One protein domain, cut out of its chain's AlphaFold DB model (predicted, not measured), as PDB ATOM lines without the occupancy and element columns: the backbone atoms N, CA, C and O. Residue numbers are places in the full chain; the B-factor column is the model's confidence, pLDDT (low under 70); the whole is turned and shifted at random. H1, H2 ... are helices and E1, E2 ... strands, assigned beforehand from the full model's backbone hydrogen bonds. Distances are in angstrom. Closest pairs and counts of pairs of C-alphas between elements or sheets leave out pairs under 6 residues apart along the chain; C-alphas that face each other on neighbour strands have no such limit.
ATOM      1  N   GLU A  66      43.454 -63.031  33.342       94.75
ATOM      2  CA  GLU A  66      42.490 -62.230  34.101       94.75
ATOM      3  C   GLU A  66      42.421 -60.791  33.575       94.75
ATOM      4  O   GLU A  66      41.367 -60.349  33.147       94.75
ATOM      5  N   GLN A  67      43.565 -60.117  33.416       94.12
ATOM      6  CA  GLN A  67      43.597 -58.756  32.864       94.12
ATOM      7  C   GLN A  67      43.038 -58.681  31.435       94.12
ATOM      8  O   GLN A  67      42.423 -57.689  31.056       94.12
ATOM      9  N   ARG A  68      43.243 -59.718  30.612       94.69
ATOM     10  CA  ARG A  68      42.612 -59.799  29.283       94.69
ATOM     11  C   ARG A  68      41.098 -59.984  29.370       94.69
ATOM     12  O   ARG A  68      40.393 -59.467  28.503       94.69
ATOM     13  N   ALA A  69      40.609 -60.716  30.369       94.50
ATOM     14  CA  ALA A  69      39.180 -60.859  30.615       94.50
ATOM     15  C   ALA A  69      38.567 -59.504  30.999       94.50
ATOM     16  O   ALA A  69      37.608 -59.101  30.349       94.50
ATOM     17  N   ASP A  70      39.199 -58.746  31.900       95.12
ATOM     18  CA  ASP A  70      38.741 -57.402  32.300       95.12
ATOM     19  C   ASP A  70      38.664 -56.432  31.108       95.12
ATOM     20  O   ASP A  70      37.711 -55.664  30.951       95.12
ATOM     21  N   VAL A  71      39.661 -56.477  30.212       94.75
ATOM     22  CA  VAL A  71      39.654 -55.689  28.965       94.75
ATOM     23  C   VAL A  71      38.510 -56.127  28.052       94.75
ATOM     24  O   VAL A  71      37.835 -55.283  27.464       94.75
ATOM     25  N   THR A  72      38.273 -57.435  27.936       95.31
ATOM     26  CA  THR A  72      37.188 -57.994  27.113       95.31
ATOM     27  C   THR A  72      35.815 -57.593  27.650       95.31
ATOM     28  O   THR A  72      34.942 -57.211  26.871       95.31
ATOM     29  N   GLU A  73      35.629 -57.628  28.966       96.06
ATOM     30  CA  GLU A  73      34.408 -57.178  29.633       96.06
ATOM     31  C   GLU A  73      34.185 -55.679  29.405       96.06
ATOM     32  O   GLU A  73      33.145 -55.284  28.881       96.06
ATOM     33  N   SER A  74      35.212 -54.858  29.641       95.00
ATOM     34  CA  SER A  74      35.154 -53.408  29.402       95.00
ATOM     35  C   SER A  74      34.816 -53.065  27.941       95.00
ATOM     36  O   SER A  74      34.086 -52.110  27.661       95.00
ATOM     37  N   LEU A  75      35.333 -53.841  26.979       95.75
ATOM     38  CA  LEU A  75      34.980 -53.718  25.559       95.75
ATOM     39  C   LEU A  75      33.500 -54.034  25.318       95.75
ATOM     40  O   LEU A  75      32.820 -53.287  24.609       95.75
ATOM     41  N   ALA A  76      33.005 -55.131  25.895       96.25
ATOM     42  CA  ALA A  76      31.628 -55.580  25.729       96.25
ATOM     43  C   ALA A  76      30.627 -54.584  26.330       96.25
ATOM     44  O   ALA A  76      29.630 -54.264  25.674       96.25
ATOM     45  N   GLU A  77      30.919 -54.051  27.518       96.19
ATOM     46  CA  GLU A  77      30.130 -53.002  28.167       96.19
ATOM     47  C   GLU A  77      30.084 -51.734  27.317       96.19
ATOM     48  O   GLU A  77      29.009 -51.197  27.033       96.19
ATOM     49  N   ARG A  78      31.240 -51.268  26.827       95.06
ATOM     50  CA  ARG A  78      31.295 -50.054  26.007       95.06
ATOM     51  C   ARG A  78      30.540 -50.219  24.691       95.06
ATOM     52  O   ARG A  78      29.840 -49.296  24.276       95.06
ATOM     53  N   ALA A  79      30.636 -51.392  24.067       96.88
ATOM     54  CA  ALA A  79      29.852 -51.725  22.883       96.88
ATOM     55  C   ALA A  79      28.345 -51.761  23.187       96.88
ATOM     56  O   ALA A  79      27.550 -51.290  22.378       96.88
ATOM     57  N   ALA A  80      27.935 -52.268  24.355       97.44
ATOM     58  CA  ALA A  80      26.533 -52.260  24.766       97.44
ATOM     59  C   ALA A  80      25.999 -50.827  24.950       97.44
ATOM     60  O   ALA A  80      24.945 -50.505  24.406       97.44
ATOM     61  N   ILE A  81      26.751 -49.943  25.613       96.06
ATOM     62  CA  ILE A  81      26.395 -48.518  25.760       96.06
ATOM     63  C   ILE A  81      26.254 -47.854  24.385       96.06
ATOM     64  O   ILE A  81      25.252 -47.214  24.085       96.06
ATOM     65  N   MET A  82      27.234 -48.037  23.499       96.31
ATOM     66  CA  MET A  82      27.197 -47.472  22.145       96.31
ATOM     67  C   MET A  82      26.024 -48.002  21.303       96.31
ATOM     68  O   MET A  82      25.483 -47.271  20.474       96.31
ATOM     69  N   GLN A  83      25.624 -49.258  21.510       98.06
ATOM     70  CA  GLN A  83      24.467 -49.849  20.847       98.06
ATOM     71  C   GLN A  83      23.149 -49.271  21.371       98.06
ATOM     72  O   GLN A  83      22.298 -48.870  20.579       98.06
ATOM     73  N   HIS A  84      22.962 -49.267  22.690       97.12
ATOM     74  CA  HIS A  84      21.682 -48.929  23.308       97.12
ATOM     75  C   HIS A  84      21.475 -47.419  23.435       97.12
ATOM     76  O   HIS A  84      20.421 -46.922  23.046       97.12
ATOM     77  N   ASP A  85      22.497 -46.694  23.885       96.06
ATOM     78  CA  ASP A  85      22.418 -45.249  24.116       96.06
ATOM     79  C   ASP A  85      22.860 -44.469  22.873       96.06
ATOM     80  O   ASP A  85      22.316 -43.414  22.555       96.06
ATOM     81  N   GLY A  86      23.847 -44.999  22.141       93.12
ATOM     82  CA  GLY A  86      24.366 -44.393  20.909       93.12
ATOM     83  C   GLY A  86      23.600 -44.772  19.639       93.12
ATOM     84  O   GLY A  86      23.885 -44.222  18.575       93.12
ATOM     85  N   GLY A  87      22.657 -45.719  19.720       96.69
ATOM     86  CA  GLY A  87      21.851 -46.184  18.585       96.69
ATOM     87  C   GLY A  87      22.650 -46.878  17.475       96.69
ATOM     88  O   GLY A  87      22.143 -47.041  16.364       96.69
ATOM     89  N   LEU A  88      23.904 -47.266  17.736       97.38
ATOM     90  CA  LEU A  88      24.741 -47.920  16.737       97.38
ATOM     91  C   LEU A  88      24.333 -49.390  16.548       97.38
ATOM     92  O   LEU A  88      24.036 -50.091  17.518       97.38
ATOM     93  N   PRO A  89      24.405 -49.931  15.318       98.25
ATOM     94  CA  PRO A  89      24.356 -51.374  15.113       98.25
ATOM     95  C   PRO A  89      25.452 -52.076  15.925       98.25
ATOM     96  O   PRO A  89      26.584 -51.591  15.974       98.25
ATOM     97  N   ARG A  90      25.148 -53.254  16.494       96.50
ATOM     98  CA  ARG A  90      26.063 -54.012  17.375       96.50
ATOM     99  C   ARG A  90      27.490 -54.108  16.823       96.50
ATOM    100  O   ARG A  90      28.441 -53.780  17.521       96.50
ATOM    101  N   GLN A  91      27.628 -54.485  15.554       97.25
ATOM    102  CA  GLN A  91      28.932 -54.629  14.903       97.25
ATOM    103  C   GLN A  91      29.722 -53.310  14.861       97.25
ATOM    104  O   GLN A  91      30.933 -53.297  15.065       97.25
ATOM    105  N   GLN A  92      29.052 -52.182  14.609       97.50
ATOM    106  CA  GLN A  92      29.707 -50.873  14.601       97.50
ATOM    107  C   GLN A  92      30.089 -50.436  16.016       97.50
ATOM    108  O   GLN A  92      31.173 -49.888  16.206       97.50
ATOM    109  N   ALA A  93      29.230 -50.714  16.998       97.31
ATOM    110  CA  ALA A  93      29.495 -50.429  18.400       97.31
ATOM    111  C   ALA A  93      30.730 -51.190  18.916       97.31
ATOM    112  O   ALA A  93      31.594 -50.589  19.546       97.31
ATOM    113  N   GLU A  94      30.875 -52.474  18.578       96.25
ATOM    114  CA  GLU A  94      32.056 -53.275  18.932       96.25
ATOM    115  C   GLU A  94      33.341 -52.728  18.298       96.25
ATOM    116  O   GLU A  94      34.353 -52.569  18.982       96.25
ATOM    117  N   VAL A  95      33.302 -52.368  17.010       95.38
ATOM    118  CA  VAL A  95      34.457 -51.768  16.321       95.38
ATOM    119  C   VAL A  95      34.842 -50.427  16.946       95.38
ATOM    120  O   VAL A  95      36.029 -50.145  17.122       95.38
ATOM    121  N   GLN A  96      33.867 -49.581  17.280       94.44
ATOM    122  CA  GLN A  96      34.140 -48.292  17.912       94.44
ATOM    123  C   GLN A  96      34.662 -48.453  19.342       94.44
ATOM    124  O   GLN A  96      35.640 -47.792  19.697       94.44
ATOM    125  N   ALA A  97      34.090 -49.364  20.130       94.25
ATOM    126  CA  ALA A  97      34.577 -49.696  21.464       94.25
ATOM    127  C   ALA A  97      36.034 -50.179  21.416       94.25
ATOM    128  O   ALA A  97      36.872 -49.654  22.147       94.25
ATOM    129  N   ALA A  98      36.365 -51.086  20.490       92.75
ATOM    130  CA  ALA A  98      37.730 -51.566  20.288       92.75
ATOM    131  C   ALA A  98      38.705 -50.447  19.896       92.75
ATOM    132  O   ALA A  98      39.808 -50.370  20.428       92.75
ATOM    133  N   ARG A  99      38.295 -49.535  19.005       91.75
ATOM    134  CA  ARG A  99      39.127 -48.390  18.591       91.75
ATOM    135  C   ARG A  99      39.356 -47.377  19.702       91.75
ATOM    136  O   ARG A  99      40.403 -46.730  19.712       91.75
ATOM    137  N   ALA A 100      38.384 -47.203  20.589       91.88
ATOM    138  CA  ALA A 100      38.486 -46.297  21.723       91.88
ATOM    139  C   ALA A 100      39.235 -46.926  22.903       91.88
ATOM    140  O   ALA A 100      39.777 -46.195  23.723       91.88
ATOM    141  N   MET A 101      39.277 -48.255  23.006       94.06
ATOM    142  CA  MET A 101      39.901 -48.931  24.135       94.06
ATOM    143  C   MET A 101      41.390 -48.600  24.228       94.06
ATOM    144  O   MET A 101      42.133 -48.700  23.250       94.06
ATOM    145  N   ARG A 102      41.820 -48.198  25.422       93.88
ATOM    146  CA  ARG A 102      43.224 -47.985  25.763       93.88
ATOM    147  C   ARG A 102      43.512 -48.692  27.070       93.88
ATOM    148  O   ARG A 102      42.700 -48.672  27.995       93.88
ATOM    149  N   VAL A 103      44.675 -49.319  27.122       95.12
ATOM    150  CA  VAL A 103      45.193 -49.973  28.317       95.12
ATOM    151  C   VAL A 103      46.534 -49.333  28.614       95.12
ATOM    152  O   VAL A 103      47.373 -49.218  27.728       95.12
ATOM    153  N   TYR A 104      46.740 -48.916  29.852       95.44
ATOM    154  CA  TYR A 104      47.972 -48.302  30.317       95.44
ATOM    155  C   TYR A 104      48.639 -49.192  31.354       95.44
ATOM    156  O   TYR A 104      47.985 -49.862  32.157       95.44
ATOM    157  N   ARG A 105      49.969 -49.184  31.328       95.44
ATOM    158  CA  ARG A 105      50.823 -49.782  32.345       95.44
ATOM    159  C   ARG A 105      51.443 -48.658  33.152       95.44
ATOM    160  O   ARG A 105      52.032 -47.744  32.575       95.44
ATOM    161  N   CYS A 106      51.318 -48.723  34.471       94.81
ATOM    162  CA  CYS A 106      51.915 -47.731  35.355       94.81
ATOM    163  C   CYS A 106      52.695 -48.367  36.501       94.81
ATOM    164  O   CYS A 106      52.431 -49.503  36.897       94.81
ATOM    165  N   ARG A 107      53.676 -47.622  37.013       94.81
ATOM    166  CA  ARG A 107      54.470 -47.997  38.187       94.81
ATOM    167  C   ARG A 107      54.338 -46.933  39.252       94.81
ATOM    168  O   ARG A 107      54.318 -45.741  38.938       94.81
ATOM    169  N   VAL A 108      54.298 -47.371  40.503       95.19
ATOM    170  CA  VAL A 108      54.194 -46.489  41.665       95.19
ATOM    171  C   VAL A 108      55.271 -46.810  42.691       95.19
ATOM    172  O   VAL A 108      55.772 -47.929  42.742       95.19
ATOM    173  N   THR A 109      55.627 -45.832  43.518       93.06
ATOM    174  CA  THR A 109      56.699 -45.946  44.523       93.06
ATOM    175  C   THR A 109      56.491 -47.054  45.549       93.06
ATOM    176  O   THR A 109      57.469 -47.583  46.064       93.06
ATOM    177  N   ASP A 110      55.241 -47.412  45.841       90.62
ATOM    178  CA  ASP A 110      54.895 -48.463  46.803       90.62
ATOM    179  C   ASP A 110      55.291 -49.859  46.300       90.62
ATOM    180  O   ASP A 110      55.685 -50.724  47.079       90.62
ATOM    181  N   HIS A 111      55.215 -50.053  44.982       86.88
ATOM    182  CA  HIS A 111      55.522 -51.298  44.288       86.88
ATOM    183  C   HIS A 111      56.362 -50.985  43.038       86.88
ATOM    184  O   HIS A 111      55.896 -51.135  41.908       86.88
ATOM    185  N   PRO A 112      57.614 -50.514  43.207       86.12
ATOM    186  CA  PRO A 112      58.394 -49.910  42.121       86.12
ATOM    187  C   PRO A 112      58.825 -50.918  41.043       86.12
ATOM    188  O   PRO A 112      59.190 -50.528  39.926       86.12
ATOM    189  N   ASN A 113      58.769 -52.207  41.386       85.94
ATOM    190  CA  ASN A 113      59.101 -53.327  40.513       85.94
ATOM    191  C   ASN A 113      57.873 -53.931  39.814       85.94
ATOM    192  O   ASN A 113      58.046 -54.729  38.894       85.94
ATOM    193  N   ASP A 114      56.661 -53.535  40.210       89.38
ATOM    194  CA  ASP A 114      55.420 -54.086  39.677       89.38
ATOM    195  C   ASP A 114      54.768 -53.116  38.691       89.38
ATOM    196  O   ASP A 114      54.789 -51.894  38.854       89.38
ATOM    197  N   TRP A 115      54.155 -53.686  37.656       93.62
ATOM    198  CA  TRP A 115      53.352 -52.945  36.691       93.62
ATOM    199  C   TRP A 115      51.869 -53.125  37.003       93.62
ATOM    200  O   TRP A 115      51.333 -54.231  36.917       93.62
ATOM    201  N   LEU A 116      51.198 -52.020  37.311       94.00
ATOM    202  CA  LEU A 116      49.749 -51.952  37.448       94.00
ATOM    203  C   LEU A 116      49.093 -51.744  36.077       94.00
ATOM    204  O   LEU A 116      49.716 -51.232  35.143       94.00
ATOM    205  N   THR A 117      47.822 -52.131  35.967       95.19
ATOM    206  CA  THR A 117      47.020 -52.000  34.742       95.19
ATOM    207  C   THR A 117      45.913 -50.986  34.955       95.19
ATOM    208  O   THR A 117      45.181 -51.065  35.939       95.19
ATOM    209  N   MET A 118      45.759 -50.070  34.008       95.25
ATOM    210  CA  MET A 118      44.618 -49.166  33.921       95.25
ATOM    211  C   MET A 118      43.923 -49.382  32.580       95.25
ATOM    212  O   MET A 118      44.562 -49.298  31.535       95.25
ATOM    213  N   ILE A 119      42.622 -49.653  32.607       94.81
ATOM    214  CA  ILE A 119      41.774 -49.753  31.414       94.81
ATOM    215  C   ILE A 119      40.996 -48.441  31.325       94.81
ATOM    216  O   ILE A 119      40.272 -48.096  32.254       94.81
ATOM    217  N   ALA A 120      41.188 -47.680  30.248       93.06
ATOM    218  CA  ALA A 120      40.666 -46.320  30.137       93.06
ATOM    219  C   ALA A 120      40.183 -46.023  28.705       93.06
ATOM    220  O   ALA A 120      40.918 -45.453  27.898       93.06
ATOM    221  N   PRO A 121      38.951 -46.422  28.347       87.94
ATOM    222  CA  PRO A 121      38.418 -46.211  27.005       87.94
ATOM    223  C   PRO A 121      38.285 -44.720  26.666       87.94
ATOM    224  O   PRO A 121      37.664 -43.964  27.406       87.94
ATOM    225  N   GLY A 122      38.800 -44.313  25.505       86.62
ATOM    226  CA  GLY A 122      38.706 -42.944  24.989       86.62
ATOM    227  C   GLY A 122      39.608 -41.931  25.694       86.62
ATOM    228  O   GLY A 122      39.494 -40.749  25.404       86.62
ATOM    229  N   CYS A 123      40.474 -42.397  26.592       91.62
ATOM    230  CA  CYS A 123      41.429 -41.589  27.335       91.62
ATOM    231  C   CYS A 123      42.780 -41.612  26.615       91.62
ATOM    232  O   CYS A 123      43.209 -42.688  26.201       91.62
ATOM    233  N   ASP A 124      43.438 -40.465  26.442       94.19
ATOM    234  CA  ASP A 124      44.818 -40.429  25.940       94.19
ATOM    235  C   ASP A 124      45.865 -40.601  27.063       94.19
ATOM    236  O   ASP A 124      45.540 -40.711  28.245       94.19
ATOM    237  N   LEU A 125      47.155 -40.665  26.703       94.25
ATOM    238  CA  LEU A 125      48.228 -40.901  27.677       94.25
ATOM    239  C   LEU A 125      48.363 -39.769  28.711       94.25
ATOM    240  O   LEU A 125      48.708 -40.036  29.864       94.25
ATOM    241  N   GLU A 126      48.109 -38.519  28.323       95.19
ATOM    242  CA  GLU A 126      48.210 -37.363  29.220       95.19
ATOM    243  C   GLU A 126      47.020 -37.310  30.182       95.19
ATOM    244  O   GLU A 126      47.173 -37.029  31.372       95.19
ATOM    245  N   GLU A 127      45.823 -37.632  29.702       96.88
ATOM    246  CA  GLU A 127      44.640 -37.829  30.531       96.88
ATOM    247  C   GLU A 127      44.820 -38.988  31.512       96.88
ATOM    248  O   GLU A 127      44.599 -38.800  32.710       96.88
ATOM    249  N   ALA A 128      45.316 -40.139  31.050       96.81
ATOM    250  CA  ALA A 128      45.604 -41.279  31.914       96.81
ATOM    251  C   ALA A 128      46.643 -40.912  32.981       96.81
ATOM    252  O   ALA A 128      46.480 -41.243  34.155       96.81
ATOM    253  N   ARG A 129      47.689 -40.164  32.605       97.12
ATOM    254  CA  ARG A 129      48.680 -39.644  33.554       97.12
ATOM    255  C   ARG A 129      48.037 -38.732  34.595       97.12
ATOM    256  O   ARG A 129      48.317 -38.904  35.778       97.12
ATOM    257  N   ARG A 130      47.189 -37.782  34.192       97.44
ATOM    258  CA  ARG A 130      46.491 -36.880  35.127       97.44
ATOM    259  C   ARG A 130      45.600 -37.643  36.102       97.44
ATOM    260  O   ARG A 130      45.642 -37.356  37.295       97.44
ATOM    261  N   GLU A 131      44.862 -38.634  35.618       96.75
ATOM    262  CA  GLU A 131      44.023 -39.496  36.455       96.75
ATOM    263  C   GLU A 131      44.865 -40.290  37.464       96.75
ATOM    264  O   GLU A 131      44.572 -40.318  38.659       96.75
ATOM    265  N   LEU A 132      45.981 -40.873  37.019       97.06
ATOM    266  CA  LEU A 132      46.906 -41.597  37.892       97.06
ATOM    267  C   LEU A 132      47.571 -40.678  38.927       97.06
ATOM    268  O   LEU A 132      47.719 -41.074  40.082       97.06
ATOM    269  N   ILE A 133      47.925 -39.443  38.556       97.25
ATOM    270  CA  ILE A 133      48.425 -38.427  39.495       97.25
ATOM    271  C   ILE A 133      47.349 -38.066  40.521       97.25
ATOM    272  O   ILE A 133      47.660 -37.983  41.705       97.25
ATOM    273  N   SER A 134      46.098 -37.883  40.098       97.06
ATOM    274  CA  SER A 134      44.971 -37.622  41.001       97.06
ATOM    275  C   SER A 134      44.779 -38.768  42.001       97.06
ATOM    276  O   SER A 134      44.613 -38.543  43.199       97.06
ATOM    277  N   ARG A 135      44.886 -40.015  41.524       95.88
ATOM    278  CA  ARG A 135      44.688 -41.225  42.329       95.88
ATOM    279  C   ARG A 135      45.833 -41.523  43.299       95.88
ATOM    280  O   ARG A 135      45.579 -41.948  44.423       95.88
ATOM    281  N   PHE A 136      47.084 -41.372  42.864       95.88
ATOM    282  CA  PHE A 136      48.258 -41.810  43.632       95.88
ATOM    283  C   PHE A 136      49.068 -40.662  44.240       95.88
ATOM    284  O   PHE A 136      49.742 -40.873  45.249       95.88
ATOM    285  N   GLY A 137      48.976 -39.462  43.670       95.56
ATOM    286  CA  GLY A 137      49.828 -38.311  43.957       95.56
ATOM    287  C   GLY A 137      51.010 -38.202  42.979       95.56
ATOM    288  O   GLY A 137      51.539 -39.227  42.537       95.56
ATOM    289  N   PRO A 138      51.466 -36.977  42.648       95.06
ATOM    290  CA  PRO A 138      52.523 -36.758  41.653       95.06
ATOM    291  C   PRO A 138      53.870 -37.370  42.060       95.06
ATOM    292  O   PRO A 138      54.568 -37.908  41.211       95.06
ATOM    293  N   GLU A 139      54.195 -37.365  43.354       95.38
ATOM    294  CA  GLU A 139      55.449 -37.921  43.894       95.38
ATOM    295  C   GLU A 139      55.493 -39.456  43.883       95.38
ATOM    296  O   GLU A 139      56.554 -40.058  44.033       95.38
ATOM    297  N   ARG A 140      54.332 -40.111  43.746       95.50
ATOM    298  CA  ARG A 140      54.217 -41.575  43.822       95.50
ATOM    299  C   ARG A 140      54.160 -42.239  42.456       95.50
ATOM    300  O   ARG A 140      54.359 -43.447  42.377       95.50
ATOM    301  N   LEU A 141      53.895 -41.487  41.391       95.81
ATOM    302  CA  LEU A 141      53.827 -42.014  40.034       95.81
ATOM    303  C   LEU A 141      55.226 -42.043  39.406       95.81
ATOM    304  O   LEU A 141      55.816 -40.996  39.162       95.81
ATOM    305  N   ILE A 142      55.740 -43.239  39.116       94.12
ATOM    306  CA  ILE A 142      57.068 -43.418  38.506       94.12
ATOM    307  C   ILE A 142      56.961 -43.330  36.984       94.12
ATOM    308  O   ILE A 142      57.631 -42.517  36.360       94.12
ATOM    309  N   ASP A 143      56.104 -44.164  36.391       93.19
ATOM    310  CA  ASP A 143      55.948 -44.284  34.940       93.19
ATOM    311  C   ASP A 143      54.495 -44.525  34.552       93.19
ATOM    312  O   ASP A 143      53.734 -45.150  35.292       93.19
ATOM    313  N   VAL A 144      54.152 -44.088  33.337       94.38
ATOM    314  CA  VAL A 144      52.904 -44.418  32.640       94.38
ATOM    315  C   VAL A 144      53.216 -44.591  31.165       94.38
ATOM    316  O   VAL A 144      53.824 -43.710  30.556       94.38
ATOM    317  N   LEU A 145      52.795 -45.719  30.604       93.50
ATOM    318  CA  LEU A 145      53.002 -46.074  29.207       93.50
ATOM    319  C   LEU A 145      51.732 -46.723  28.660       93.50
ATOM    320  O   LEU A 145      51.060 -47.474  29.367       93.50
ATOM    321  N   GLU A 146      51.412 -46.467  27.396       93.00
ATOM    322  CA  GLU A 146      50.348 -47.201  26.713       93.00
ATOM    323  C   GLU A 146      50.795 -48.648  26.465       93.00
ATOM    324  O   GLU A 146      51.903 -48.909  25.984       93.00
ATOM    325  N   HIS A 147      49.936 -49.604  26.808       89.62
ATOM    326  CA  HIS A 147      50.143 -51.005  26.493       89.62
ATOM    327  C   HIS A 147      49.891 -51.219  25.001       89.62
ATOM    328  O   HIS A 147      48.758 -51.357  24.549       89.62
TER     329      HIS A 147
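Overview. This is residues 66 to 147 of the 155 residues of an uncharacterized protein of Thiorhodococcus mannitoliphagus (UniProt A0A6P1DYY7). An elongated model with two parts end to end: at one end H1 and H2 make a V that opens toward the other part, and at the other end H3 packs on one face of a small, strongly twisted sheet of three strands. The first stretch of H1, residues 67 to 75, only grazes the sheet, and a tight link joins H2 to E1. The printed part has 82 residues with three named helices and three named strands, in the order H1 H2 E1 E2 H3 E3; the sheet runs E2, E1, E3, all antiparallel, and the class is mixed, helices and strands. The whole is loose, with a radius of gyration of the C-alphas of 14.6 A and spans of 44 by 24 by 15 A.

Arrangement. H1, residues 66 to 84, touches H2, residues 90 to 100, with its residues 75 to 83 alone; their closest C-alphas, of Ala 79 and Ala 93, are 4.7 A apart. The two run opposite ways at a steep tilt of 55 degrees. E1, residues 103 to 108, and E2, residues 111 to 119, are a hairpin, antiparallel at 152 degrees, with N 104 and O 118 at 2.8 A and N 116 and O 106 at 2.8 A, within hydrogen-bond range. E2 bends by 83 degrees at residue 114. H1 only grazes the sheet; its closest C-alphas to E2, of Val 71 and Ile 119, are 6.8 A apart. H3, residues 125 to 136, is on the sheet at a height of 8.6 A. It lies over E1, slantwise to the strands at 42 degrees to E1 on the local plane, and is only just not over E3, residues 141 to 146, on which 2 of its 12 C-alphas fall. The closest C-alphas of H3 and E3, of Arg 129 and Val 144, are 6.4 A apart. E1 and E3 are antiparallel at 164 degrees, with N 105 and O 145 at 2.8 A. E2, H3 and E3 form a split strand-helix-strand unit, two strands running the same way with E1 between them, and its crossover is right-handed. H3 is apart from H1 and H2. In H1, H2 and H3 every O i to N i+4 pair is within hydrogen-bond range.

Along the chain. H1 begins at C-alpha 66 (42.490, -62.230, 34.101) and spans 27.0 A; H2 spans 15.3 A. E1 begins at C-alpha 103 (45.193, -49.973, 28.317) and spans 16.5 A, E2 18.9 A and H3 16.0 A. E3 spans 14.7 A and ends at C-alpha 146 (50.348, -47.201, 26.713).

Size, cuts and confidence. The C-alphas farthest apart, of Pro 89 and Glu 139, are 44.5 A apart. The printed part has no cut, and its links between named elements are tight. The mean pLDDT of the printed part is 94.6, and no printed residue is under 70.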